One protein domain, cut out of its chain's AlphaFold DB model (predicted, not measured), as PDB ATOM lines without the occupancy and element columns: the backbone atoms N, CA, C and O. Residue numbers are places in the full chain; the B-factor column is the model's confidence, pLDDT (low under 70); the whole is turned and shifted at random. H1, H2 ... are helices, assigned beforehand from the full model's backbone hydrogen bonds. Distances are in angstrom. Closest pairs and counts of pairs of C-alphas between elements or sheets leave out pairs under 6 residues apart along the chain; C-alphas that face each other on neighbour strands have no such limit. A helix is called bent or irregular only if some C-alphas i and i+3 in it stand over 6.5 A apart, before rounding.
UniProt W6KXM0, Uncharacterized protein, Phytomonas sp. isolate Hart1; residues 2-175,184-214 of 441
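AT A GLANCE: This is residues 2 to 175 and 184 to 214 of the 441 residues of an uncharacterized protein of Phytomonas sp. isolate Hart1 (UniProt W6KXM0). Picture a flat slab of seven helices, nearly side by side: H1 and H2 form one end, H3 and H4 come next, then H5 and H6, with H7 on H6 at the other end. The helices run up and down in turn; H6 is the longest, and residues 169 to 175, of which 169 to 171 belong to H6, stick out. The printed part has 205 residues, with seven named helices in order H1 to H7 and no named strand, class all helix. It is compact, with a radius of gyration of the C-alphas of 18.5 A and spans of 57 by 48 by 23 A.

IN THESE COORDINATES: Find C-alpha 2 at (174.487, 222.093, 207.768), where H1, residues 2 to 16, begins. Read on to H2, residues 19 to 35, and H3, residues 43 to 65, 32.4 A long. H3 is only just irregular, with C-alphas 60 and 63 6.6 A apart, and has a kink of 29 degrees near residue 59. Next come H4, residues 68 to 83, and H5, residues 92 to 106. Find C-alpha 139 at (193.973, 195.521, 197.929); from there H6, residues 139 to 171, runs 48.2 A. H7, residues 184 to 213, spans 42.1 A, has a kink of 32 degrees near residue 191, and ends at C-alpha 213, (196.156, 186.663, 194.171).

HOW THE PARTS SIT: The seven helices form an up-and-down bundle, each running against the one before it. H1 and H2 form a hairpin, closest at the C-alphas of Leu 10 and Ala 22, 4.9 A. The hub is H3, touching H1, H2, H4 and H5; the closest C-alphas of H1 and H3 are those of Ala 11 and Ala 61, 4.0 A. H3 and H4 form a hairpin at a shallow tilt of 9 degrees, with the C-alphas of Cys 51 and Leu 78 closest at 6.5 A. H3 touches H5 closest at the C-alphas of Phe 55 and Leu 101, 7.3 A. H4 touches H6 with residues 68 to 75 alone, closest at the C-alphas of Ala 68 and Trp 145, 4.7 A. H6 and H7 touch, opposite ways at a shallow tilt of 17 degrees; the C-alphas of Gly 143 and Val 205 are closest at 5.5 A. H1 and H7 are apart. Every O i to N i+4 pair is within hydrogen-bond range in H1, H2, H4, H5 and H6, against 16 of 19 in H3 and 24 of 26 in H7.

THE WHOLE: The C-alphas farthest apart, those of Ala 135 and Thr 174, are 60.7 A apart. Residues 176 to 183 are not printed, and C-alphas 175 and 184 are 14.5 A apart across the cut. The link from H5 to H6 is long; in it residues 114 to 115 pair with residues 122 to 123, antiparallel. Mean pLDDT of the printed part is 74.1, and 70 residues are under 70, among them residues 109 to 127 and 158 to 175.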
ATOM      1  N   ALA A   2     175.454 223.140 208.154       85.56
ATOM      2  CA  ALA A   2     174.487 222.093 207.768       85.56
ATOM      3  C   ALA A   2     175.054 221.099 206.732       85.56
ATOM      4  O   ALA A   2     174.877 219.895 206.879       85.56
ATOM      5  N   GLU A   3     175.801 221.604 205.747       89.19
ATOM      6  CA  GLU A   3     176.531 220.798 204.755       89.19
ATOM      7  C   GLU A   3     177.559 219.878 205.423       89.19
ATOM      8  O   GLU A   3     177.563 218.676 205.181       89.19
ATOM      9  N   ASP A   4     178.357 220.421 206.348       90.38
ATOM     10  CA  ASP A   4     179.345 219.640 207.103       90.38
ATOM     11  C   ASP A   4     178.695 218.511 207.907       90.38
ATOM     12  O   ASP A   4     179.257 217.427 208.004       90.38
ATOM     13  N   ARG A   5     177.489 218.729 208.454       89.31
ATOM     14  CA  ARG A   5     176.732 217.681 209.157       89.31
ATOM     15  C   ARG A   5     176.249 216.591 208.206       89.31
ATOM     16  O   ARG A   5     176.310 215.422 208.572       89.31
ATOM     17  N   ALA A   6     175.790 216.950 207.008       90.62
ATOM     18  CA  ALA A   6     175.383 215.974 205.997       90.62
ATOM     19  C   ALA A   6     176.579 215.134 205.513       90.62
ATOM     20  O   ALA A   6     176.471 213.915 205.415       90.62
ATOM     21  N   ILE A   7     177.735 215.767 205.295       93.25
ATOM     22  CA  ILE A   7     178.984 215.081 204.931       93.25
ATOM     23  C   ILE A   7     179.485 214.205 206.087       93.25
ATOM     24  O   ILE A   7     179.876 213.065 205.858       93.25
ATOM     25  N   ALA A   8     179.434 214.685 207.331       91.25
ATOM     26  CA  ALA A   8     179.823 213.899 208.501       91.25
ATOM     27  C   ALA A   8     178.907 212.683 208.714       91.25
ATOM     28  O   ALA A   8     179.387 211.609 209.067       91.25
ATOM     29  N   ALA A   9     177.601 212.828 208.463       89.44
ATOM     30  CA  ALA A   9     176.659 211.711 208.491       89.44
ATOM     31  C   ALA A   9     176.966 210.685 207.390       89.44
ATOM     32  O   ALA A   9     176.939 209.485 207.655       89.44
ATOM     33  N   LEU A  10     177.316 211.152 206.184       92.19
ATOM     34  CA  LEU A  10     177.765 210.278 205.101       92.19
ATOM     35  C   LEU A  10     179.042 209.520 205.493       92.19
ATOM     36  O   LEU A  10     179.081 208.302 205.370       92.19
ATOM     37  N   ALA A  11     180.037 210.217 206.048       91.44
ATOM     38  CA  ALA A  11     181.303 209.636 206.497       91.44
ATOM     39  C   ALA A  11     181.108 208.585 207.604       91.44
ATOM     40  O   ALA A  11     181.708 207.513 207.565       91.44
ATOM     41  N   ALA A  12     180.234 208.869 208.576       89.19
ATOM     42  CA  ALA A  12     179.866 207.912 209.617       89.19
ATOM     43  C   ALA A  12     179.191 206.664 209.026       89.19
ATOM     44  O   ALA A  12     179.460 205.551 209.473       89.19
ATOM     45  N   GLY A  13     178.363 206.851 207.995       87.31
ATOM     46  CA  GLY A  13     177.762 205.773 207.218       87.31
ATOM     47  C   GLY A  13     178.787 204.887 206.522       87.31
ATOM     48  O   GLY A  13     178.753 203.676 206.723       87.31
ATOM     49  N   CYS A  14     179.725 205.490 205.780       86.69
ATOM     50  CA  CYS A  14     180.826 204.781 205.120       86.69
ATOM     51  C   CYS A  14     181.622 203.939 206.122       86.69
ATOM     52  O   CYS A  14     181.869 202.760 205.897       86.69
ATOM     53  N   LYS A  15     181.974 204.532 207.270       86.50
ATOM     54  CA  LYS A  15     182.727 203.847 208.326       86.50
ATOM     55  C   LYS A  15     181.965 202.664 208.933       86.50
ATOM     56  O   LYS A  15     182.580 201.687 209.346       86.50
ATOM     57  N   ALA A  16     180.642 202.762 209.023       83.44
ATOM     58  CA  ALA A  16     179.785 201.723 209.588       83.44
ATOM     59  C   ALA A  16     179.334 200.663 208.563       83.44
ATOM     60  O   ALA A  16     178.648 199.720 208.952       83.44
ATOM     61  N   GLY A  17     179.651 200.827 207.270       76.25
ATOM     62  CA  GLY A  17     179.095 200.003 206.188       76.25
ATOM     63  C   GLY A  17     177.583 200.192 205.982       76.25
ATOM     64  O   GLY A  17     176.905 199.316 205.449       76.25
ATOM     65  N   ALA A  18     177.025 201.320 206.440       78.94
ATOM     66  CA  ALA A  18     175.596 201.637 206.400       78.94
ATOM     67  C   ALA A  18     175.235 202.504 205.177       78.94
ATOM     68  O   ALA A  18     174.580 203.553 205.293       78.94
ATOM     69  N   ASP A  19     175.677 202.059 203.998       73.12
ATOM     70  CA  ASP A  19     175.728 202.855 202.768       73.12
ATOM     71  C   ASP A  19     174.364 203.446 202.379       73.12
ATOM     72  O   ASP A  19     174.234 204.645 202.128       73.12
ATOM     73  N   TYR A  20     173.305 202.635 202.394       73.69
ATOM     74  CA  TYR A  20     171.993 203.053 201.890       73.69
ATOM     75  C   TYR A  20     171.336 204.163 202.731       73.69
ATOM     76  O   TYR A  20     170.802 205.139 202.192       73.69
ATOM     77  N   SER A  21     171.397 204.053 204.063       78.56
ATOM     78  CA  SER A  21     170.839 205.072 204.962       78.56
ATOM     79  C   SER A  21     171.597 206.394 204.867       78.56
ATOM     80  O   SER A  21     170.986 207.463 204.848       78.56
ATOM     81  N   ALA A  22     172.922 206.318 204.754       79.44
ATOM     82  CA  ALA A  22     173.791 207.481 204.686       79.44
ATOM     83  C   ALA A  22     173.624 208.233 203.358       79.44
ATOM     84  O   ALA A  22     173.478 209.458 203.348       79.44
ATOM     85  N   TRP A  23     173.528 207.486 202.253       86.50
ATOM     86  CA  TRP A  23     173.194 208.022 200.937       86.50
ATOM     87  C   TRP A  23     171.860 208.768 200.937       86.50
ATOM     88  O   TRP A  23     171.783 209.897 200.462       86.50
ATOM     89  N   THR A  24     170.811 208.165 201.499       86.12
ATOM     90  CA  THR A  24     169.459 208.740 201.464       86.12
ATOM     91  C   THR A  24     169.405 210.103 202.161       86.12
ATOM     92  O   THR A  24     168.807 211.046 201.640       86.12
ATOM     93  N   VAL A  25     170.073 210.239 203.312       86.88
ATOM     94  CA  VAL A  25     170.158 211.508 204.054       86.88
ATOM     95  C   VAL A  25     170.937 212.559 203.263       86.88
ATOM     96  O   VAL A  25     170.479 213.697 203.134       86.88
ATOM     97  N   PHE A  26     172.088 212.177 202.705       92.00
ATOM     98  CA  PHE A  26     172.909 213.065 201.889       92.00
ATOM     99  C   PHE A  26     172.155 213.557 200.645       92.00
ATOM    100  O   PHE A  26     172.084 214.759 200.384       92.00
ATOM    101  N   TYR A  27     171.535 212.640 199.903       88.94
ATOM    102  CA  TYR A  27     170.831 212.944 198.664       88.94
ATOM    103  C   TYR A  27     169.578 213.798 198.907       88.94
ATOM    104  O   TYR A  27     169.337 214.763 198.183       88.94
ATOM    105  N   ALA A  28     168.825 213.532 199.980       88.31
ATOM    106  CA  ALA A  28     167.700 214.378 200.374       88.31
ATOM    107  C   ALA A  28     168.145 215.813 200.708       88.31
ATOM    108  O   ALA A  28     167.441 216.774 200.381       88.31
ATOM    109  N   PHE A  29     169.314 215.978 201.338       91.38
ATOM    110  CA  PHE A  29     169.894 217.297 201.583       91.38
ATOM    111  C   PHE A  29     170.282 217.990 200.270       91.38
ATOM    112  O   PHE A  29     169.856 219.124 200.045       91.38
ATOM    113  N   LEU A  30     171.012 217.301 199.384       90.12
ATOM    114  CA  LEU A  30     171.405 217.797 198.059       90.12
ATOM    115  C   LEU A  30     170.186 218.302 197.264       90.12
ATOM    116  O   LEU A  30     170.178 219.436 196.777       90.12
ATOM    117  N   GLN A  31     169.123 217.494 197.200       87.81
ATOM    118  CA  GLN A  31     167.893 217.844 196.491       87.81
ATOM    119  C   GLN A  31     167.214 219.083 197.079       87.81
ATOM    120  O   GLN A  31     166.897 220.025 196.354       87.81
ATOM    121  N   ARG A  32     167.002 219.111 198.400       86.94
ATOM    122  CA  ARG A  32     166.303 220.221 199.066       86.94
ATOM    123  C   ARG A  32     167.092 221.522 199.013       86.94
ATOM    124  O   ARG A  32     166.486 222.586 198.921       86.94
ATOM    125  N   ARG A  33     168.421 221.445 199.118       86.25
ATOM    126  CA  ARG A  33     169.285 222.615 199.297       86.25
ATOM    127  C   ARG A  33     169.781 223.229 197.997       86.25
ATOM    128  O   ARG A  33     170.031 224.429 198.009       86.25
ATOM    129  N   TYR A  34     169.920 222.458 196.919       85.69
ATOM    130  CA  TYR A  34     170.474 222.981 195.664       85.69
ATOM    131  C   TYR A  34     169.595 222.718 194.448       85.69
ATOM    132  O   TYR A  34     169.528 223.564 193.562       85.69
ATOM    133  N   LEU A  35     168.889 221.586 194.406       79.81
ATOM    134  CA  LEU A  35     168.111 221.192 193.224       79.81
ATOM    135  C   LEU A  35     166.632 221.593 193.308       79.81
ATOM    136  O   LEU A  35     165.883 221.396 192.355       79.81
ATOM    137  N   SER A  36     166.196 222.185 194.425       80.19
ATOM    138  CA  SER A  36     164.824 222.666 194.568       80.19
ATOM    139  C   SER A  36     164.588 223.931 193.726       80.19
ATOM    140  O   SER A  36     165.348 224.900 193.838       80.19
ATOM    141  N   PRO A  37     163.507 223.985 192.924       67.31
ATOM    142  CA  PRO A  37     163.225 225.122 192.047       67.31
ATOM    143  C   PRO A  37     162.886 226.418 192.806       67.31
ATOM    144  O   PRO A  37     163.002 227.498 192.233       67.31
ATOM    145  N   HIS A  38     162.522 226.338 194.091       66.12
ATOM    146  CA  HIS A  38     162.060 227.474 194.906       66.12
ATOM    147  C   HIS A  38     163.173 228.242 195.632       66.12
ATOM    148  O   HIS A  38     162.904 229.105 196.467       66.12
ATOM    149  N   ILE A  39     164.434 227.932 195.344       69.88
ATOM    150  CA  ILE A  39     165.575 228.606 195.958       69.88
ATOM    151  C   ILE A  39     165.846 229.895 195.182       69.88
ATOM    152  O   ILE A  39     166.098 229.830 193.980       69.88
ATOM    153  N   GLY A  40     165.855 231.044 195.868       72.75
ATOM    154  CA  GLY A  40     166.095 232.385 195.302       72.75
ATOM    155  C   GLY A  40     167.513 232.646 194.764       72.75
ATOM    156  O   GLY A  40     167.975 233.781 194.785       72.75
ATOM    157  N   MET A  41     168.218 231.605 194.324       77.81
ATOM    158  CA  MET A  41     169.536 231.659 193.691       77.81
ATOM    159  C   MET A  41     169.390 231.354 192.198       77.81
ATOM    160  O   MET A  41     168.544 230.542 191.813       77.81
ATOM    161  N   SER A  42     170.237 231.966 191.365       80.88
ATOM    162  CA  SER A  42     170.304 231.620 189.945       80.88
ATOM    163  C   SER A  42     170.735 230.165 189.763       80.88
ATOM    164  O   SER A  42     171.422 229.584 190.609       80.88
ATOM    165  N   ALA A  43     170.307 229.562 188.658       78.12
ATOM    166  CA  ALA A  43     170.486 228.137 188.446       78.12
ATOM    167  C   ALA A  43     171.973 227.738 188.368       78.12
ATOM    168  O   ALA A  43     172.369 226.787 189.035       78.12
ATOM    169  N   ASP A  44     172.807 228.541 187.702       78.75
ATOM    170  CA  ASP A  44     174.255 228.306 187.588       78.75
ATOM    171  C   ASP A  44     174.964 228.298 188.950       78.75
ATOM    172  O   ASP A  44     175.803 227.441 189.228       78.75
ATOM    173  N   VAL A  45     174.584 229.215 189.850       83.12
ATOM    174  CA  VAL A  45     175.162 229.276 191.203       83.12
ATOM    175  C   VAL A  45     174.737 228.052 192.019       83.12
ATOM    176  O   VAL A  45     175.541 227.518 192.785       83.12
ATOM    177  N   ARG A  46     173.501 227.565 191.842       84.19
ATOM    178  CA  ARG A  46     173.026 226.344 192.513       84.19
ATOM    179  C   ARG A  46     173.753 225.096 192.021       84.19
ATOM    180  O   ARG A  46     174.121 224.271 192.849       84.19
ATOM    181  N   VAL A  47     173.979 224.973 190.714       83.75
ATOM    182  CA  VAL A  47     174.699 223.840 190.107       83.75
ATOM    183  C   VAL A  47     176.133 223.796 190.588       83.75
ATOM    184  O   VAL A  47     176.579 222.760 191.067       83.75
ATOM    185  N   ASN A  48     176.837 224.927 190.528       87.00
ATOM    186  CA  ASN A  48     178.216 224.982 190.989       87.00
ATOM    187  C   ASN A  48     178.313 224.609 192.477       87.00
ATOM    188  O   ASN A  48     179.109 223.756 192.860       87.00
ATOM    189  N   ALA A  49     177.421 225.151 193.314       88.88
ATOM    190  CA  ALA A  49     177.362 224.792 194.729       88.88
ATOM    191  C   ALA A  49     177.014 223.306 194.963       88.88
ATOM    192  O   ALA A  49     177.570 222.687 195.869       88.88
ATOM    193  N   ALA A  50     176.140 222.715 194.143       90.38
ATOM    194  CA  ALA A  50     175.812 221.291 194.197       90.38
ATOM    195  C   ALA A  50     177.017 220.411 193.828       90.38
ATOM    196  O   ALA A  50     177.300 219.440 194.532       90.38
ATOM    197  N   CYS A  51     177.749 220.764 192.767       90.12
ATOM    198  CA  CYS A  51     178.975 220.079 192.362       90.12
ATOM    199  C   CYS A  51     180.042 220.164 193.462       90.12
ATOM    200  O   CYS A  51     180.586 219.140 193.867       90.12
ATOM    201  N   GLU A  52     180.289 221.353 194.023       92.19
ATOM    202  CA  GLU A  52     181.217 221.527 195.150       92.19
ATOM    203  C   GLU A  52     180.806 220.705 196.374       92.19
ATOM    204  O   GLU A  52     181.650 220.105 197.042       92.19
ATOM    205  N   PHE A  53     179.510 220.634 196.671       93.44
ATOM    206  CA  PHE A  53     179.006 219.804 197.757       93.44
ATOM    207  C   PHE A  53     179.287 218.312 197.514       93.44
ATOM    208  O   PHE A  53     179.748 217.620 198.426       93.44
ATOM    209  N   VAL A  54     179.103 217.830 196.279       92.44
ATOM    210  CA  VAL A  54     179.454 216.462 195.859       92.44
ATOM    211  C   VAL A  54     180.960 216.200 195.972       92.44
ATOM    212  O   VAL A  54     181.347 215.200 196.576       92.44
ATOM    213  N   PHE A  55     181.827 217.099 195.496       93.12
ATOM    214  CA  PHE A  55     183.285 216.930 195.622       93.12
ATOM    215  C   PHE A  55     183.760 216.939 197.073       93.12
ATOM    216  O   PHE A  55     184.654 216.177 197.448       93.12
ATOM    217  N   ASN A  56     183.164 217.786 197.910       93.38
ATOM    218  CA  ASN A  56     183.469 217.815 199.335       93.38
ATOM    219  C   ASN A  56     183.050 216.513 200.023       93.38
ATOM    220  O   ASN A  56     183.797 216.006 200.859       93.38
ATOM    221  N   ALA A  57     181.897 215.951 199.654       93.19
ATOM    222  CA  ALA A  57     181.460 214.646 200.135       93.19
ATOM    223  C   ALA A  57     182.421 213.536 199.695       93.19
ATOM    224  O   ALA A  57     182.837 212.717 200.512       93.19
ATOM    225  N   PHE A  58     182.852 213.557 198.436       91.56
ATOM    226  CA  PHE A  58     183.806 212.588 197.912       91.56
ATOM    227  C   PHE A  58     185.126 212.608 198.702       91.56
ATOM    228  O   PHE A  58     185.557 211.582 199.224       91.56
ATOM    229  N   ASN A  59     185.710 213.794 198.884       90.75
ATOM    230  CA  ASN A  59     186.975 213.977 199.601       90.75
ATOM    231  C   ASN A  59     186.901 213.650 201.093       90.75
ATOM    232  O   ASN A  59     187.811 213.030 201.632       90.75
ATOM    233  N   LYS A  60     185.854 214.112 201.782       91.31
ATOM    234  CA  LYS A  60     185.790 214.052 203.250       91.31
ATOM    235  C   LYS A  60     185.085 212.806 203.778       91.31
ATOM    236  O   LYS A  60     185.294 212.456 204.935       91.31
ATOM    237  N   ALA A  61     184.229 212.175 202.974       90.50
ATOM    238  CA  ALA A  61     183.400 211.059 203.417       90.50
ATOM    239  C   ALA A  61     183.662 209.754 202.670       90.50
ATOM    240  O   ALA A  61     183.505 208.707 203.278       90.50
ATOM    241  N   LEU A  62     184.032 209.769 201.389       90.56
ATOM    242  CA  LEU A  62     184.211 208.523 200.632       90.56
ATOM    243  C   LEU A  62     185.668 208.105 200.546       90.56
ATOM    244  O   LEU A  62     185.985 206.965 200.880       90.56
ATOM    245  N   ARG A  63     186.535 209.032 200.123       89.69
ATOM    246  CA  ARG A  63     187.966 208.788 199.935       89.69
ATOM    247  C   ARG A  63     188.612 208.139 201.165       89.69
ATOM    248  O   ARG A  63     189.223 207.093 200.981       89.69
ATOM    249  N   PRO A  64     188.412 208.638 202.405       91.06
ATOM    250  CA  PRO A  64     189.075 208.074 203.583       91.06
ATOM    251  C   PRO A  64     188.708 206.612 203.863       91.06
ATOM    252  O   PRO A  64     189.480 205.902 204.498       91.06
ATOM    253  N   PHE A  65     187.542 206.159 203.390       89.75
ATOM    254  CA  PHE A  65     187.011 204.819 203.648       89.75
ATOM    255  C   PHE A  65     186.942 203.942 202.388       89.75
ATOM    256  O   PHE A  65     186.428 202.831 202.460       89.75
ATOM    257  N   LEU A  66     187.429 204.427 201.236       84.69
ATOM    258  CA  LEU A  66     187.343 203.747 199.935       84.69
ATOM    259  C   LEU A  66     185.936 203.192 199.632       84.69
ATOM    260  O   LEU A  66     185.778 202.087 199.111       84.69
ATOM    261  N   ALA A  67     184.897 203.964 199.965       86.88
ATOM    262  CA  ALA A  67     183.500 203.533 199.883       86.88
ATOM    263  C   ALA A  67     182.985 203.491 198.427       86.88
ATOM    264  O   ALA A  67     182.254 204.376 197.976       86.88
ATOM    265  N   ALA A  68     183.376 202.453 197.681       81.88
ATOM    266  CA  ALA A  68     183.146 202.316 196.240       81.88
ATOM    267  C   ALA A  68     181.664 202.392 195.828       81.88
ATOM    268  O   ALA A  68     181.324 203.095 194.878       81.88
ATOM    269  N   ALA A  69     180.766 201.729 196.564       77.69
ATOM    270  CA  ALA A  69     179.333 201.730 196.255       77.69
ATOM    271  C   ALA A  69     178.718 203.139 196.345       77.69
ATOM    272  O   ALA A  69     177.913 203.536 195.501       77.69
ATOM    273  N   LEU A  70     179.134 203.925 197.340       83.69
ATOM    274  CA  LEU A  70     178.715 205.318 197.485       83.69
ATOM    275  C   LEU A  70     179.389 206.234 196.462       83.69
ATOM    276  O   LEU A  70     178.777 207.214 196.036       83.69
ATOM    277  N   ALA A  71     180.614 205.913 196.038       85.75
ATOM    278  CA  ALA A  71     181.325 206.643 194.990       85.75
ATOM    279  C   ALA A  71     180.589 206.557 193.647       85.75
ATOM    280  O   ALA A  71     180.412 207.577 192.976       85.75
ATOM    281  N   GLU A  72     180.062 205.379 193.304       81.06
ATOM    282  CA  GLU A  72     179.188 205.207 192.136       81.06
ATOM    283  C   GLU A  72     177.934 206.090 192.243       81.06
ATOM    284  O   GLU A  72     177.601 206.809 191.302       81.06
ATOM    285  N   LYS A  73     177.273 206.125 193.409       82.44
ATOM    286  CA  LYS A  73     176.072 206.955 193.620       82.44
ATOM    287  C   LYS A  73     176.334 208.456 193.562       82.44
ATOM    288  O   LYS A  73     175.531 209.193 192.990       82.44
ATOM    289  N   LEU A  74     177.460 208.917 194.100       87.50
ATOM    290  CA  LEU A  74     177.861 210.318 193.973       87.50
ATOM    291  C   LEU A  74     178.181 210.691 192.524       87.50
ATOM    292  O   LEU A  74     177.785 211.768 192.079       87.50
ATOM    293  N   SER A  75     178.812 209.786 191.776       85.06
ATOM    294  CA  SER A  75     179.070 209.957 190.344       85.06
ATOM    295  C   SER A  75     177.768 210.049 189.538       85.06
ATOM    296  O   SER A  75     177.599 210.978 188.750       85.06
ATOM    297  N   GLU A  76     176.807 209.148 189.785       82.00
ATOM    298  CA  GLU A  76     175.465 209.190 189.178       82.00
ATOM    299  C   GLU A  76     174.755 210.525 189.467       82.00
ATOM    300  O   GLU A  76     174.169 211.134 188.570       82.00
ATOM    301  N   ALA A  77     174.825 211.011 190.710       84.94
ATOM    302  CA  ALA A  77     174.217 212.284 191.078       84.94
ATOM    303  C   ALA A  77     174.903 213.483 190.416       84.94
ATOM    304  O   ALA A  77     174.200 214.394 189.984       84.94
ATOM    305  N   LEU A  78     176.235 213.487 190.290       86.25
ATOM    306  CA  LEU A  78     176.956 214.539 189.569       86.25
ATOM    307  C   LEU A  78     176.511 214.601 188.103       86.25
ATOM    308  O   LEU A  78     176.184 215.677 187.610       86.25
ATOM    309  N   VAL A  79     176.424 213.448 187.432       79.69
ATOM    310  CA  VAL A  79     175.919 213.368 186.053       79.69
ATOM    311  C   VAL A  79     174.495 213.919 185.964       79.69
ATOM    312  O   VAL A  79     174.207 214.715 185.074       79.69
ATOM    313  N   ALA A  80     173.612 213.565 186.901       79.56
ATOM    314  CA  ALA A  80     172.237 214.067 186.921       79.56
ATOM    315  C   ALA A  80     172.153 215.591 187.141       79.56
ATOM    316  O   ALA A  80     171.333 216.253 186.504       79.56
ATOM    317  N   ILE A  81     173.002 216.155 188.010       83.12
ATOM    318  CA  ILE A  81     173.090 217.605 188.250       83.12
ATOM    319  C   ILE A  81     173.484 218.338 186.963       83.12
ATOM    320  O   ILE A  81     172.853 219.333 186.606       83.12
ATOM    321  N   LEU A  82     174.506 217.840 186.264       77.75
ATOM    322  CA  LEU A  82     175.018 218.455 185.040       77.75
ATOM    323  C   LEU A  82     174.031 218.292 183.870       77.75
ATOM    324  O   LEU A  82     173.778 219.247 183.133       77.75
ATOM    325  N   ALA A  83     173.383 217.128 183.756       70.81
ATOM    326  CA  ALA A  83     172.375 216.853 182.731       70.81
ATOM    327  C   ALA A  83     171.127 217.744 182.858       70.81
ATOM    328  O   ALA A  83     170.558 218.150 181.846       70.81
ATOM    329  N   TYR A  84     170.719 218.102 184.083       66.94
ATOM    330  CA  TYR A  84     169.576 218.992 184.335       66.94
ATOM    331  C   TYR A  84     169.738 220.388 183.697       66.94
ATOM    332  O   TYR A  84     168.756 221.107 183.520       66.94
ATOM    333  N   HIS A  85     170.960 220.764 183.308       63.78
ATOM    334  CA  HIS A  85     171.284 222.058 182.711       63.78
ATOM    335  C   HIS A  85     171.592 222.027 181.207       63.78
ATOM    336  O   HIS A  85     172.082 223.024 180.682       63.78
ATOM    337  N   ASN A  86     171.267 220.934 180.497       55.88
ATOM    338  CA  ASN A  86     171.540 220.756 179.059       55.88
ATOM    339  C   ASN A  86     173.014 220.956 178.669       55.88
ATOM    340  O   ASN A  86     173.313 221.198 177.500       55.88
ATOM    341  N   GLN A  87     173.933 220.843 179.626       55.00
ATOM    342  CA  GLN A  87     175.346 220.935 179.321       55.00
ATOM    343  C   GLN A  87     175.806 219.589 178.799       55.00
ATOM    344  O   GLN A  87     175.810 218.581 179.513       55.00
ATOM    345  N   LEU A  88     176.141 219.563 177.513       55.50
ATOM    346  CA  LEU A  88     176.808 218.407 176.957       55.50
ATOM    347  C   LEU A  88     178.159 218.260 177.663       55.50
ATOM    348  O   LEU A  88     178.763 219.253 178.067       55.50
ATOM    349  N   PRO A  89     178.690 217.041 177.777       51.19
ATOM    350  CA  PRO A  89     179.979 216.837 178.424       51.19
ATOM    351  C   PRO A  89     181.140 217.625 177.768       51.19
ATOM    352  O   PRO A  89     182.146 217.882 178.422       51.19
ATOM    353  N   GLY A  90     180.968 218.081 176.518       51.78
ATOM    354  CA  GLY A  90     181.889 218.980 175.813       51.78
ATOM    355  C   GLY A  90     181.866 220.456 176.250       51.78
ATOM    356  O   GLY A  90     182.700 221.224 175.775       51.78
ATOM    357  N   ASP A  91     180.964 220.868 177.148       66.25
ATOM    358  CA  ASP A  91     181.007 222.200 177.758       66.25
ATOM    359  C   ASP A  91     182.176 222.297 178.745       66.25
ATOM    360  O   ASP A  91     182.389 221.408 179.576       66.25
ATOM    361  N   SER A  92     182.918 223.410 178.702       69.62
ATOM    362  CA  SER A  92     184.129 223.611 179.516       69.62
ATOM    363  C   SER A  92     183.886 223.416 181.017       69.62
ATOM    364  O   SER A  92     184.745 222.880 181.718       69.62
ATOM    365  N   PHE A  93     182.697 223.782 181.506       80.44
ATOM    366  CA  PHE A  93     182.306 223.571 182.895       80.44
ATOM    367  C   PHE A  93     182.092 222.085 183.212       80.44
ATOM    368  O   PHE A  93     182.788 221.551 184.075       80.44
ATOM    369  N   SER A  94     181.192 221.397 182.503       76.19
ATOM    370  CA  SER A  94     180.890 219.977 182.748       76.19
ATOM    371  C   SER A  94     182.123 219.088 182.582       76.19
ATOM    372  O   SER A  94     182.402 218.256 183.448       76.19
ATOM    373  N   GLY A  95     182.929 219.330 181.543       76.75
ATOM    374  CA  GLY A  95     184.209 218.653 181.360       76.75
ATOM    375  C   GLY A  95     185.151 218.856 182.549       76.75
ATOM    376  O   GLY A  95     185.685 217.881 183.071       76.75
ATOM    377  N   SER A  96     185.297 220.093 183.044       83.69
ATOM    378  CA  SER A  96     186.137 220.369 184.221       83.69
ATOM    379  C   SER A  96     185.651 219.657 185.490       83.69
ATOM    380  O   SER A  96     186.472 219.184 186.277       83.69
ATOM    381  N   MET A  97     184.333 219.517 185.680       87.19
ATOM    382  CA  MET A  97     183.765 218.800 186.824       87.19
ATOM    383  C   MET A  97     184.057 217.296 186.737       87.19
ATOM    384  O   MET A  97     184.451 216.687 187.731       87.19
ATOM    385  N   PHE A  98     183.916 216.692 185.556       84.81
ATOM    386  CA  PHE A  98     184.232 215.276 185.379       84.81
ATOM    387  C   PHE A  98     185.729 214.992 185.547       84.81
ATOM    388  O   PHE A  98     186.071 214.062 186.275       84.81
ATOM    389  N   PHE A  99     186.618 215.810 184.969       84.25
ATOM    390  CA  PHE A  99     188.068 215.657 185.171       84.25
ATOM    391  C   PHE A  99     188.465 215.788 186.637       84.25
ATOM    392  O   PHE A  99     189.256 214.997 187.139       84.25
ATOM    393  N   ARG A 100     187.854 216.725 187.364       88.62
ATOM    394  CA  ARG A 100     188.092 216.845 188.799       88.62
ATOM    395  C   ARG A 100     187.663 215.590 189.558       88.62
ATOM    396  O   ARG A 100     188.340 215.214 190.507       88.62
ATOM    397  N   LEU A 101     186.562 214.939 189.175       86.56
ATOM    398  CA  LEU A 101     186.148 213.678 189.799       86.56
ATOM    399  C   LEU A 101     187.125 212.532 189.482       86.56
ATOM    400  O   LEU A 101     187.472 211.778 190.387       86.56
ATOM    401  N   ASP A 102     187.595 212.438 188.235       84.69
ATOM    402  CA  ASP A 102     188.634 211.489 187.798       84.69
ATOM    403  C   ASP A 102     189.917 211.649 188.637       84.69
ATOM    404  O   ASP A 102     190.418 210.687 189.221       84.69
ATOM    405  N   ASP A 103     190.377 212.889 188.827       85.12
ATOM    406  CA  ASP A 103     191.530 213.200 189.679       85.12
ATOM    407  C   ASP A 103     191.320 212.758 191.136       85.12
ATOM    408  O   ASP A 103     192.252 212.278 191.787       85.12
ATOM    409  N   LEU A 104     190.095 212.871 191.666       86.44
ATOM    410  CA  LEU A 104     189.788 212.406 193.021       86.44
ATOM    411  C   LEU A 104     189.874 210.887 193.149       86.44
ATOM    412  O   LEU A 104     190.413 210.413 194.152       86.44
ATOM    413  N   TYR A 105     189.394 210.133 192.159       85.88
ATOM    414  CA  TYR A 105     189.563 208.680 192.139       85.88
ATOM    415  C   TYR A 105     191.043 208.294 192.134       85.88
ATOM    416  O   TYR A 105     191.447 207.447 192.934       85.88
ATOM    417  N   ARG A 106     191.857 208.977 191.321       79.00
ATOM    418  CA  ARG A 106     193.303 208.734 191.199       79.00
ATOM    419  C   ARG A 106     194.113 209.179 192.413       79.00
ATOM    420  O   ARG A 106     195.180 208.627 192.667       79.00
ATOM    421  N   SER A 107     193.604 210.138 193.187       83.31
ATOM    422  CA  SER A 107     194.300 210.712 194.347       83.31
ATOM    423  C   SER A 107     194.496 209.757 195.529       83.31
ATOM    424  O   SER A 107     195.162 210.124 196.490       83.31
ATOM    425  N   VAL A 108     193.923 208.549 195.499       80.12
ATOM    426  CA  VAL A 108     193.997 207.598 196.626       80.12
ATOM    427  C   VAL A 108     195.368 206.941 196.797       80.12
ATOM    428  O   VAL A 108     195.624 206.324 197.835       80.12
ATOM    429  N   LEU A 109     196.257 207.090 195.812       69.25
ATOM    430  CA  LEU A 109     197.620 206.567 195.838       69.25
ATOM    431  C   LEU A 109     198.631 207.711 195.754       69.25
ATOM    432  O   LEU A 109     198.505 208.598 194.913       69.25
ATOM    433  N   SER A 110     199.655 207.674 196.609       60.22
ATOM    434  CA  SER A 110     200.754 208.652 196.598       60.22
ATOM    435  C   SER A 110     201.711 208.438 195.420       60.22
ATOM    436  O   SER A 110     202.359 209.378 194.959       60.22
ATOM    437  N   SER A 111     201.774 207.205 194.912       55.25
ATOM    438  CA  SER A 111     202.526 206.821 193.722       55.25
ATOM    439  C   SER A 111     201.548 206.318 192.659       55.25
ATOM    440  O   SER A 111     200.815 205.360 192.932       55.25
ATOM    441  N   PRO A 112     201.494 206.920 191.455       56.84
ATOM    442  CA  PRO A 112     200.718 206.348 190.370       56.84
ATOM    443  C   PRO A 112     201.280 204.955 190.073       56.84
ATOM    444  O   PRO A 112     202.479 204.778 189.857       56.84
ATOM    445  N   LEU A 113     200.399 203.953 190.070       54.53
ATOM    446  CA  LEU A 113     200.747 202.547 189.817       54.53
ATOM    447  C   LEU A 113     201.467 202.351 188.470       54.53
ATOM    448  O   LEU A 113     202.169 201.355 188.285       54.53
ATOM    449  N   TYR A 114     201.353 203.340 187.576       52.22
ATOM    450  CA  TYR A 114     201.974 203.397 186.264       52.22
ATOM    451  C   TYR A 114     202.562 204.785 185.993       52.22
ATOM    452  O   TYR A 114     201.839 205.778 185.922       52.22
ATOM    453  N   PHE A 115     203.875 204.851 185.767       44.66
ATOM    454  CA  PHE A 115     204.509 206.015 185.151       44.66
ATOM    455  C   PHE A 115     204.713 205.734 183.665       44.66
ATOM    456  O   PHE A 115     205.533 204.895 183.295       44.66
ATOM    457  N   TYR A 116     203.992 206.459 182.811       44.47
ATOM    458  CA  TYR A 116     204.273 206.518 181.377       44.47
ATOM    459  C   TYR A 116     205.289 207.639 181.130       44.47
ATOM    460  O   TYR A 116     204.966 208.710 180.623       44.47
ATOM    461  N   LYS A 117     206.519 207.442 181.606       34.84
ATOM    462  CA  LYS A 117     207.648 208.302 181.246       34.84
ATOM    463  C   LYS A 117     208.779 207.412 180.749       34.84
ATOM    464  O   LYS A 117     209.406 206.724 181.546       34.84
ATOM    465  N   ASP A 118     208.964 207.458 179.432       37.09
ATOM    466  CA  ASP A 118     210.039 206.880 178.621       37.09
ATOM    467  C   ASP A 118     210.154 205.343 178.619       37.09
ATOM    468  O   ASP A 118     210.705 204.737 179.535       37.09
ATOM    469  N   ASP A 119     209.641 204.736 177.536       34.16
ATOM    470  CA  ASP A 119     209.903 203.403 176.946       34.16
ATOM    471  C   ASP A 119     209.973 202.159 177.849       34.16
ATOM    472  O   ASP A 119     210.274 201.059 177.381       34.16
ATOM    473  N   LYS A 120     209.672 202.271 179.144       40.03
ATOM    474  CA  LYS A 120     209.538 201.139 180.062       40.03
ATOM    475  C   LYS A 120     208.436 201.424 181.065       40.03
ATOM    476  O   LYS A 120     208.636 202.175 182.019       40.03
ATOM    477  N   VAL A 121     207.304 200.746 180.899       48.31
ATOM    478  CA  VAL A 121     206.277 200.654 181.938       48.31
ATOM    479  C   VAL A 121     206.916 200.025 183.179       48.31
ATOM    480  O   VAL A 121     207.212 198.832 183.211       48.31
ATOM    481  N   ARG A 122     207.182 200.840 184.204       47.44
ATOM    482  CA  ARG A 122     207.633 200.364 185.516       47.44
ATOM    483  C   ARG A 122     206.455 200.389 186.474       47.44
ATOM    484  O   ARG A 122     205.880 201.447 186.716       47.44
ATOM    485  N   LEU A 123     206.134 199.223 187.027       51.59
ATOM    486  CA  LEU A 123     205.160 199.090 188.105       51.59
ATOM    487  C   LEU A 123     205.718 199.765 189.363       51.59
ATOM    488  O   LEU A 123     206.806 199.419 189.833       51.59
ATOM    489  N   GLY A 124     204.993 200.757 189.877       55.09
ATOM    490  CA  GLY A 124     205.322 201.430 191.131       55.09
ATOM    491  C   GLY A 124     204.998 200.566 192.353       55.09
ATOM    492  O   GLY A 124     204.196 199.634 192.284       55.09
ATOM    493  N   LYS A 125     205.602 200.883 193.506       59.31
ATOM    494  CA  LYS A 125     205.101 200.384 194.794       59.31
ATOM    495  C   LYS A 125     203.809 201.116 195.133       59.31
ATOM    496  O   LYS A 125     203.724 202.330 194.963       59.31
ATOM    497  N   MET A 126     202.827 200.364 195.609       65.12
ATOM    498  CA  MET A 126     201.549 200.918 196.017       65.12
ATOM    499  C   MET A 126     201.665 201.486 197.430       65.12
ATOM    500  O   MET A 126     201.924 200.752 198.382       65.12
ATOM    501  N   GLU A 127     201.448 202.788 197.553       69.50
ATOM    502  CA  GLU A 127     201.421 203.493 198.829       69.50
ATOM    503  C   GLU A 127     200.132 204.312 198.900       69.50
ATOM    504  O   GLU A 127     199.797 205.066 197.983       69.50
ATOM    505  N   PHE A 128     199.368 204.101 199.972       72.50
ATOM    506  CA  PHE A 128     198.171 204.887 200.246       72.50
ATOM    507  C   PHE A 128     198.567 206.266 200.756       72.50
ATOM    508  O   PHE A 128     199.550 206.404 201.484       72.50
ATOM    509  N   VAL A 129     197.752 207.265 200.432       80.25
ATOM    510  CA  VAL A 129     197.859 208.576 201.073       80.25
ATOM    511  C   VAL A 129     197.511 208.450 202.563       80.25
ATOM    512  O   VAL A 129     196.695 207.615 202.969       80.25
ATOM    513  N   ASP A 130     198.162 209.260 203.398       78.12
ATOM    514  CA  ASP A 130     198.085 209.156 204.859       78.12
ATOM    515  C   ASP A 130     196.675 209.349 205.437       78.12
ATOM    516  O   ASP A 130     196.399 208.882 206.541       78.12
ATOM    517  N   ASP A 131     195.770 209.991 204.699       84.38
ATOM    518  CA  ASP A 131     194.400 210.292 205.117       84.38
ATOM    519  C   ASP A 131     193.397 209.145 204.886       84.38
ATOM    520  O   ASP A 131     192.233 209.263 205.273       84.38
ATOM    521  N   ILE A 132     193.837 208.029 204.298       86.44
ATOM    522  CA  ILE A 132     193.038 206.806 204.149       86.44
ATOM    523  C   ILE A 132     193.063 206.007 205.457       86.44
ATOM    524  O   ILE A 132     194.142 205.721 205.984       86.44
ATOM    525  N   ASP A 133     191.899 205.596 205.965       84.62
ATOM    526  CA  ASP A 133     191.782 204.799 207.191       84.62
ATOM    527  C   ASP A 133     192.584 203.487 207.046       84.62
ATOM    528  O   ASP A 133     192.359 202.732 206.094       84.62
ATOM    529  N   PRO A 134     193.530 203.185 207.959       83.44
ATOM    530  CA  PRO A 134     194.316 201.956 207.915       83.44
ATOM    531  C   PRO A 134     193.483 200.677 207.784       83.44
ATOM    532  O   PRO A 134     193.943 199.732 207.145       83.44
ATOM    533  N   ALA A 135     192.263 200.649 208.333       80.94
ATOM    534  CA  ALA A 135     191.378 199.487 208.269       80.94
ATOM    535  C   ALA A 135     190.955 199.133 206.834       80.94
ATOM    536  O   ALA A 135     190.718 197.966 206.534       80.94
ATOM    537  N   VAL A 136     190.898 200.119 205.932       78.25
ATOM    538  CA  VAL A 136     190.492 199.911 204.534       78.25
ATOM    539  C   VAL A 136     191.673 199.863 203.566       78.25
ATOM    540  O   VAL A 136     191.459 199.670 202.371       78.25
ATOM    541  N   ARG A 137     192.924 199.973 204.044       79.81
ATOM    542  CA  ARG A 137     194.161 199.904 203.230       79.81
ATOM    543  C   ARG A 137     194.472 198.480 202.747       79.81
ATOM    544  O   ARG A 137     195.569 197.955 202.911       79.81
ATOM    545  N   THR A 138     193.483 197.842 202.141       72.19
ATOM    546  CA  THR A 138     193.549 196.488 201.595       72.19
ATOM    547  C   THR A 138     193.462 196.553 200.077       72.19
ATOM    548  O   THR A 138     192.778 197.413 199.515       72.19
ATOM    549  N   GLY A 139     194.103 195.607 199.386       67.50
ATOM    550  CA  GLY A 139     193.973 195.521 197.929       67.50
ATOM    551  C   GLY A 139     192.526 195.278 197.476       67.50
ATOM    552  O   GLY A 139     192.172 195.670 196.371       67.50
ATOM    553  N   HIS A 140     191.673 194.682 198.322       70.25
ATOM    554  CA  HIS A 140     190.261 194.439 198.012       70.25
ATOM    555  C   HIS A 140     189.458 195.744 197.924       70.25
ATOM    556  O   HIS A 140     188.834 196.003 196.898       70.25
ATOM    557  N   HIS A 141     189.520 196.591 198.958       75.00
ATOM    558  CA  HIS A 141     188.819 197.881 198.979       75.00
ATOM    559  C   HIS A 141     189.314 198.809 197.871       75.00
ATOM    560  O   HIS A 141     188.516 199.440 197.182       75.00
ATOM    561  N   LEU A 142     190.627 198.830 197.635       76.06
ATOM    562  CA  LEU A 142     191.183 199.570 196.513       76.06
ATOM    563  C   LEU A 142     190.726 198.993 195.162       76.06
ATOM    564  O   LEU A 142     190.358 199.749 194.271       76.06
ATOM    565  N   GLY A 143     190.701 197.669 195.000       72.75
ATOM    566  CA  GLY A 143     190.179 197.040 193.787       72.75
ATOM    567  C   GLY A 143     188.740 197.471 193.499       72.75
ATOM    568  O   GLY A 143     188.438 197.875 192.379       72.75
ATOM    569  N   LEU A 144     187.870 197.462 194.516       75.88
ATOM    570  CA  LEU A 144     186.491 197.951 194.408       75.88
ATOM    571  C   LEU A 144     186.424 199.443 194.053       75.88
ATOM    572  O   LEU A 144     185.617 199.831 193.211       75.88
ATOM    573  N   TRP A 145     187.281 200.270 194.650       83.31
ATOM    574  CA  TRP A 145     187.375 201.697 194.342       83.31
ATOM    575  C   TRP A 145     187.748 201.960 192.878       83.31
ATOM    576  O   TRP A 145     187.085 202.739 192.196       83.31
ATOM    577  N   LEU A 146     188.756 201.253 192.364       78.56
ATOM    578  CA  LEU A 146     189.200 201.356 190.971       78.56
ATOM    579  C   LEU A 146     188.150 200.810 189.985       78.56
ATOM    580  O   LEU A 146     188.024 201.292 188.862       78.56
ATOM    581  N   ILE A 147     187.345 199.828 190.399       75.12
ATOM    582  CA  ILE A 147     186.184 199.370 189.619       75.12
ATOM    583  C   ILE A 147     185.118 200.471 189.526       75.12
ATOM    584  O   ILE A 147     184.513 200.636 188.463       75.12
ATOM    585  N   ALA A 148     184.883 201.217 190.608       79.31
ATOM    586  CA  ALA A 148     183.967 202.353 190.591       79.31
ATOM    587  C   ALA A 148     184.483 203.476 189.672       79.31
ATOM    588  O   ALA A 148     183.707 203.991 188.867       79.31
ATOM    589  N   GLU A 149     185.786 203.787 189.708       83.88
ATOM    590  CA  GLU A 149     186.442 204.716 188.767       83.88
ATOM    591  C   GLU A 149     186.227 204.281 187.311       83.88
ATOM    592  O   GLU A 149     185.787 205.069 186.473       83.88
ATOM    593  N   LEU A 150     186.462 203.000 187.013       76.44
ATOM    594  CA  LEU A 150     186.283 202.449 185.672       76.44
ATOM    595  C   LEU A 150     184.837 202.601 185.172       76.44
ATOM    596  O   LEU A 150     184.612 202.975 184.022       76.44
ATOM    597  N   ARG A 151     183.846 202.322 186.031       75.06
ATOM    598  CA  ARG A 151     182.418 202.485 185.699       75.06
ATOM    599  C   ARG A 151     182.049 203.941 185.458       75.06
ATOM    600  O   ARG A 151     181.249 204.226 184.564       75.06
ATOM    601  N   PHE A 152     182.612 204.850 186.249       80.12
ATOM    602  CA  PHE A 152     182.431 206.281 186.056       80.12
ATOM    603  C   PHE A 152     182.978 206.717 184.690       80.12
ATOM    604  O   PHE A 152     182.218 207.255 183.885       80.12
ATOM    605  N   CYS A 153     184.237 206.391 184.382       76.75
ATOM    606  CA  CYS A 153     184.871 206.732 183.106       76.75
ATOM    607  C   CYS A 153     184.087 206.189 181.903       76.75
ATOM    608  O   CYS A 153     183.850 206.911 180.933       76.75
ATOM    609  N   GLU A 154     183.612 204.942 181.989       72.88
ATOM    610  CA  GLU A 154     182.766 204.326 180.964       72.88
ATOM    611  C   GLU A 154     181.443 205.082 180.777       72.88
ATOM    612  O   GLU A 154     181.016 205.323 179.647       72.88
ATOM    613  N   SER A 155     180.792 205.475 181.872       74.19
ATOM    614  CA  SER A 155     179.508 206.183 181.826       74.19
ATOM    615  C   SER A 155     179.638 207.545 181.149       74.19
ATOM    616  O   SER A 155     178.791 207.904 180.329       74.19
ATOM    617  N   ILE A 156     180.721 208.272 181.437       73.62
ATOM    618  CA  ILE A 156     181.029 209.535 180.761       73.62
ATOM    619  C   ILE A 156     181.280 209.287 179.278       73.62
ATOM    620  O   ILE A 156     180.635 209.902 178.434       73.62
ATOM    621  N   LEU A 157     182.124 208.313 178.938       70.00
ATOM    622  CA  LEU A 157     182.422 207.973 177.550       70.00
ATOM    623  C   LEU A 157     181.161 207.621 176.733       70.00
ATOM    624  O   LEU A 157     181.015 208.067 175.592       70.00
ATOM    625  N   LEU A 158     180.216 206.880 177.323       67.44
ATOM    626  CA  LEU A 158     178.926 206.553 176.705       67.44
ATOM    627  C   LEU A 158     178.030 207.787 176.527       67.44
ATOM    628  O   LEU A 158     177.445 207.967 175.455       67.44
ATOM    629  N   LEU A 159     177.935 208.645 177.545       69.44
ATOM    630  CA  LEU A 159     177.161 209.888 177.485       69.44
ATOM    631  C   LEU A 159     177.677 210.812 176.371       69.44
ATOM    632  O   LEU A 159     176.893 211.379 175.602       69.44
ATOM    633  N   ASN A 160     178.998 210.907 176.235       67.06
ATOM    634  CA  ASN A 160     179.676 211.695 175.206       67.06
ATOM    635  C   ASN A 160     179.308 211.200 173.812       67.06
ATOM    636  O   ASN A 160     178.937 211.979 172.933       67.06
ATOM    637  N   TYR A 161     179.359 209.882 173.629       62.50
ATOM    638  CA  TYR A 161     179.018 209.257 172.366       62.50
ATOM    639  C   TYR A 161     177.549 209.493 171.976       62.50
ATOM    640  O   TYR A 161     177.253 209.866 170.838       62.50
ATOM    641  N   GLN A 162     176.618 209.313 172.918       64.81
ATOM    642  CA  GLN A 162     175.191 209.560 172.682       64.81
ATOM    643  C   GLN A 162     174.930 211.014 172.274       64.81
ATOM    644  O   GLN A 162     174.169 211.270 171.337       64.81
ATOM    645  N   SER A 163     175.614 211.948 172.930       63.75
ATOM    646  CA  SER A 163     175.540 213.379 172.643       63.75
ATOM    647  C   SER A 163     176.043 213.705 171.234       63.75
ATOM    648  O   SER A 163     175.345 214.357 170.457       63.75
ATOM    649  N   ALA A 164     177.206 213.169 170.854       61.31
ATOM    650  CA  ALA A 164     177.777 213.340 169.517       61.31
ATOM    651  C   ALA A 164     176.853 212.794 168.418       61.31
ATOM    652  O   ALA A 164     176.632 213.428 167.384       61.31
ATOM    653  N   LYS A 165     176.260 211.621 168.663       57.38
ATOM    654  CA  LYS A 165     175.309 210.989 167.747       57.38
ATOM    655  C   LYS A 165     174.048 211.836 167.555       57.38
ATOM    656  O   LYS A 165     173.560 211.937 166.432       57.38
ATOM    657  N   ALA A 166     173.524 212.441 168.621       63.03
ATOM    658  CA  ALA A 166     172.354 213.312 168.540       63.03
ATOM    659  C   ALA A 166     172.622 214.544 167.656       63.03
ATOM    660  O   ALA A 166     171.806 214.852 166.785       63.03
ATOM    661  N   ILE A 167     173.792 215.177 167.802       61.00
ATOM    662  CA  ILE A 167     174.223 216.314 166.967       61.00
ATOM    663  C   ILE A 167     174.351 215.903 165.491       61.00
ATOM    664  O   ILE A 167     173.888 216.610 164.593       61.00
ATOM    665  N   TYR A 168     174.942 214.736 165.221       54.12
ATOM    666  CA  TYR A 168     175.090 214.220 163.858       54.12
ATOM    667  C   TYR A 168     173.734 214.003 163.168       54.12
ATOM    668  O   TYR A 168     173.540 214.425 162.031       54.12
ATOM    669  N   ILE A 169     172.766 213.404 163.869       57.31
ATOM    670  CA  ILE A 169     171.424 213.146 163.322       57.31
ATOM    671  C   ILE A 169     170.670 214.455 163.044       57.31
ATOM    672  O   ILE A 169     169.970 214.553 162.039       57.31
ATOM    673  N   GLN A 170     170.821 215.465 163.903       57.84
ATOM    674  CA  GLN A 170     170.145 216.756 163.744       57.84
ATOM    675  C   GLN A 170     170.686 217.598 162.578       57.84
ATOM    676  O   GLN A 170     169.969 218.460 162.076       57.84
ATOM    677  N   SER A 171     171.925 217.370 162.132       55.72
ATOM    678  CA  SER A 171     172.612 218.284 161.208       55.72
ATOM    679  C   SER A 171     172.388 218.005 159.708       55.72
ATOM    680  O   SER A 171     172.584 218.913 158.904       55.72
ATOM    681  N   GLY A 172     171.885 216.822 159.323       51.56
ATOM    682  CA  GLY A 172     171.026 216.531 158.149       51.56
ATOM    683  C   GLY A 172     171.344 217.039 156.719       51.56
ATOM    684  O   GLY A 172     170.582 216.713 155.812       51.56
ATOM    685  N   SER A 173     172.404 217.812 156.455       49.28
ATOM    686  CA  SER A 173     172.677 218.445 155.148       49.28
ATOM    687  C   SER A 173     174.115 218.226 154.652       49.28
ATOM    688  O   SER A 173     175.039 217.993 155.422       49.28
ATOM    689  N   THR A 174     174.343 218.315 153.342       50.09
ATOM    690  CA  THR A 174     175.655 218.075 152.704       50.09
ATOM    691  C   THR A 174     176.739 219.084 153.111       50.09
ATOM    692  O   THR A 174     177.901 218.695 153.225       50.09
ATOM    693  N   LEU A 175     176.380 220.334 153.432       44.34
ATOM    694  CA  LEU A 175     177.270 221.330 154.065       44.34
ATOM    695  C   LEU A 175     177.514 221.035 155.556       44.34
ATOM    696  O   LEU A 175     178.575 221.354 156.084       44.34
ATOM    697  N   ILE A 184     182.756 215.720 164.988       52.09
ATOM    698  CA  ILE A 184     183.175 214.342 165.280       52.09
ATOM    699  C   ILE A 184     184.652 214.314 165.680       52.09
ATOM    700  O   ILE A 184     185.002 213.593 166.611       52.09
ATOM    701  N   SER A 185     185.511 215.094 165.019       56.78
ATOM    702  CA  SER A 185     186.930 215.214 165.370       56.78
ATOM    703  C   SER A 185     187.107 215.814 166.764       56.78
ATOM    704  O   SER A 185     187.757 215.199 167.601       56.78
ATOM    705  N   ALA A 186     186.441 216.931 167.059       57.38
ATOM    706  CA  ALA A 186     186.447 217.563 168.377       57.38
ATOM    707  C   ALA A 186     185.878 216.633 169.463       57.38
ATOM    708  O   ALA A 186     186.421 216.542 170.563       57.38
ATOM    709  N   THR A 187     184.826 215.868 169.146       56.06
ATOM    710  CA  THR A 187     184.293 214.852 170.067       56.06
ATOM    711  C   THR A 187     185.315 213.736 170.303       56.06
ATOM    712  O   THR A 187     185.506 213.325 171.442       56.06
ATOM    713  N   ARG A 188     186.008 213.252 169.264       58.19
ATOM    714  CA  ARG A 188     187.062 212.231 169.401       58.19
ATOM    715  C   ARG A 188     188.233 212.733 170.237       58.19
ATOM    716  O   ARG A 188     188.673 212.026 171.136       58.19
ATOM    717  N   GLU A 189     188.699 213.951 169.983       63.31
ATOM    718  CA  GLU A 189     189.750 214.595 170.776       63.31
ATOM    719  C   GLU A 189     189.364 214.677 172.251       63.31
ATOM    720  O   GLU A 189     190.170 214.351 173.120       63.31
ATOM    721  N   TRP A 190     188.111 215.024 172.537       61.50
ATOM    722  CA  TRP A 190     187.612 215.124 173.900       61.50
ATOM    723  C   TRP A 190     187.274 213.759 174.545       61.50
ATOM    724  O   TRP A 190     187.329 213.615 175.765       61.50
ATOM    725  N   MET A 191     187.002 212.716 173.751       63.25
ATOM    726  CA  MET A 191     186.876 211.328 174.225       63.25
ATOM    727  C   MET A 191     188.231 210.695 174.575       63.25
ATOM    728  O   MET A 191     188.275 209.836 175.456       63.25
ATOM    729  N   ASN A 192     189.331 211.111 173.936       66.25
ATOM    730  CA  ASN A 192     190.656 210.509 174.137       66.25
ATOM    731  C   ASN A 192     191.110 210.481 175.614       66.25
ATOM    732  O   ASN A 192     191.532 209.416 176.065       66.25
ATOM    733  N   PRO A 193     190.984 211.563 176.413       70.50
ATOM    734  CA  PRO A 193     191.303 211.521 177.841       70.50
ATOM    735  C   PRO A 193     190.503 210.472 178.625       70.50
ATOM    736  O   PRO A 193     191.057 209.807 179.497       70.50
ATOM    737  N   TRP A 194     189.223 210.280 178.295       73.38
ATOM    738  CA  TRP A 194     188.344 209.311 178.961       73.38
ATOM    739  C   TRP A 194     188.654 207.870 178.576       73.38
ATOM    740  O   TRP A 194     188.583 206.973 179.416       73.38
ATOM    741  N   ILE A 195     189.045 207.649 177.322       67.62
ATOM    742  CA  ILE A 195     189.557 206.363 176.851       67.62
ATOM    743  C   ILE A 195     190.844 206.024 177.611       67.62
ATOM    744  O   ILE A 195     190.927 204.965 178.229       67.62
ATOM    745  N   SER A 196     191.804 206.952 177.651       70.56
ATOM    746  CA  SER A 196     193.047 206.791 178.413       70.56
ATOM    747  C   SER A 196     192.791 206.568 179.907       70.56
ATOM    748  O   SER A 196     193.437 205.709 180.504       70.56
ATOM    749  N   SER A 197     191.821 207.274 180.505       72.44
ATOM    750  CA  SER A 197     191.432 207.060 181.906       72.44
ATOM    751  C   SER A 197     190.871 205.658 182.137       72.44
ATOM    752  O   SER A 197     191.317 204.947 183.033       72.44
ATOM    753  N   THR A 198     189.963 205.212 181.266       70.38
ATOM    754  CA  THR A 198     189.382 203.861 181.308       70.38
ATOM    755  C   THR A 198     190.477 202.791 181.238       70.38
ATOM    756  O   THR A 198     190.449 201.828 182.006       70.38
ATOM    757  N   PHE A 199     191.473 202.970 180.361       67.31
ATOM    758  CA  PHE A 199     192.632 202.078 180.287       67.31
ATOM    759  C   PHE A 199     193.462 202.106 181.568       67.31
ATOM    760  O   PHE A 199     193.724 201.048 182.135       67.31
ATOM    761  N   GLY A 200     193.833 203.292 182.054       70.94
ATOM    762  CA  GLY A 200     194.593 203.447 183.295       70.94
ATOM    763  C   GLY A 200     193.901 202.799 184.497       70.94
ATOM    764  O   GLY A 200     194.519 202.022 185.223       70.94
ATOM    765  N   ALA A 201     192.599 203.032 184.666       71.31
ATOM    766  CA  ALA A 201     191.801 202.434 185.732       71.31
ATOM    767  C   ALA A 201     191.751 200.901 185.618       71.31
ATOM    768  O   ALA A 201     191.966 200.198 186.605       71.31
ATOM    769  N   ALA A 202     191.541 200.353 184.417       70.06
ATOM    770  CA  ALA A 202     191.527 198.905 184.209       70.06
ATOM    771  C   ALA A 202     192.884 198.250 184.509       70.06
ATOM    772  O   ALA A 202     192.932 197.195 185.141       70.06
ATOM    773  N   MET A 203     193.981 198.894 184.114       70.50
ATOM    774  CA  MET A 203     195.345 198.465 184.433       70.50
ATOM    775  C   MET A 203     195.578 198.429 185.944       70.50
ATOM    776  O   MET A 203     196.072 197.436 186.477       70.50
ATOM    777  N   ASN A 204     195.138 199.472 186.652       71.75
ATOM    778  CA  ASN A 204     195.208 199.535 188.107       71.75
ATOM    779  C   ASN A 204     194.403 198.400 188.754       71.75
ATOM    780  O   ASN A 204     194.910 197.730 189.649       71.75
ATOM    781  N   VAL A 205     193.183 198.121 188.274       72.12
ATOM    782  CA  VAL A 205     192.367 196.994 188.763       72.12
ATOM    783  C   VAL A 205     193.119 195.671 188.606       72.12
ATOM    784  O   VAL A 205     193.204 194.893 189.557       72.12
ATOM    785  N   VAL A 206     193.691 195.423 187.426       66.81
ATOM    786  CA  VAL A 206     194.469 194.212 187.127       66.81
ATOM    787  C   VAL A 206     195.658 194.080 188.073       66.81
ATOM    788  O   VAL A 206     195.836 193.037 188.704       66.81
ATOM    789  N   PHE A 207     196.442 195.147 188.219       68.75
ATOM    790  CA  PHE A 207     197.593 195.162 189.110       68.75
ATOM    791  C   PHE A 207     197.193 194.909 190.564       68.75
ATOM    792  O   PHE A 207     197.789 194.074 191.236       68.75
ATOM    793  N   CYS A 208     196.164 195.571 191.075       67.31
ATOM    794  CA  CYS A 208     195.781 195.429 192.477       67.31
ATOM    795  C   CYS A 208     195.226 194.034 192.774       67.31
ATOM    796  O   CYS A 208     195.550 193.442 193.805       67.31
ATOM    797  N   LEU A 209     194.475 193.456 191.837       64.38
ATOM    798  CA  LEU A 209     194.021 192.074 191.948       64.38
ATOM    799  C   LEU A 209     195.177 191.072 191.840       64.38
ATOM    800  O   LEU A 209     195.153 190.056 192.536       64.38
ATOM    801  N   SER A 210     196.229 191.388 191.079       58.38
ATOM    802  CA  SER A 210     197.448 190.575 191.041       58.38
ATOM    803  C   SER A 210     198.087 190.400 192.412       58.38
ATOM    804  O   SER A 210     198.441 189.284 192.790       58.38
ATOM    805  N   GLN A 211     198.170 191.486 193.182       58.88
ATOM    806  CA  GLN A 211     198.801 191.492 194.498       58.88
ATOM    807  C   GLN A 211     197.979 190.685 195.510       58.88
ATOM    808  O   GLN A 211     198.541 189.996 196.353       58.88
ATOM    809  N   LEU A 212     196.647 190.704 195.390       57.16
ATOM    810  CA  LEU A 212     195.754 189.888 196.225       57.16
ATOM    811  C   LEU A 212     195.811 188.390 195.900       57.16
ATOM    812  O   LEU A 212     195.511 187.559 196.758       57.16
ATOM    813  N   SER A 213     196.139 188.046 194.654       50.03
ATOM    814  CA  SER A 213     196.156 186.663 194.171       50.03
ATOM    815  C   SER A 213     197.423 185.890 194.552       50.03
ATOM    816  O   SER A 213     197.418 184.658 194.496       50.03
ATOM    817  N   GLN A 214     198.489 186.574 194.988       44.94
ATOM    818  CA  GLN A 214     199.725 185.902 195.378       44.94
ATOM    819  C   GLN A 214     199.523 185.082 196.668       44.94
ATOM    820  O   GLN A 214     198.920 185.566 197.632       44.94
TER     821      GLN A 214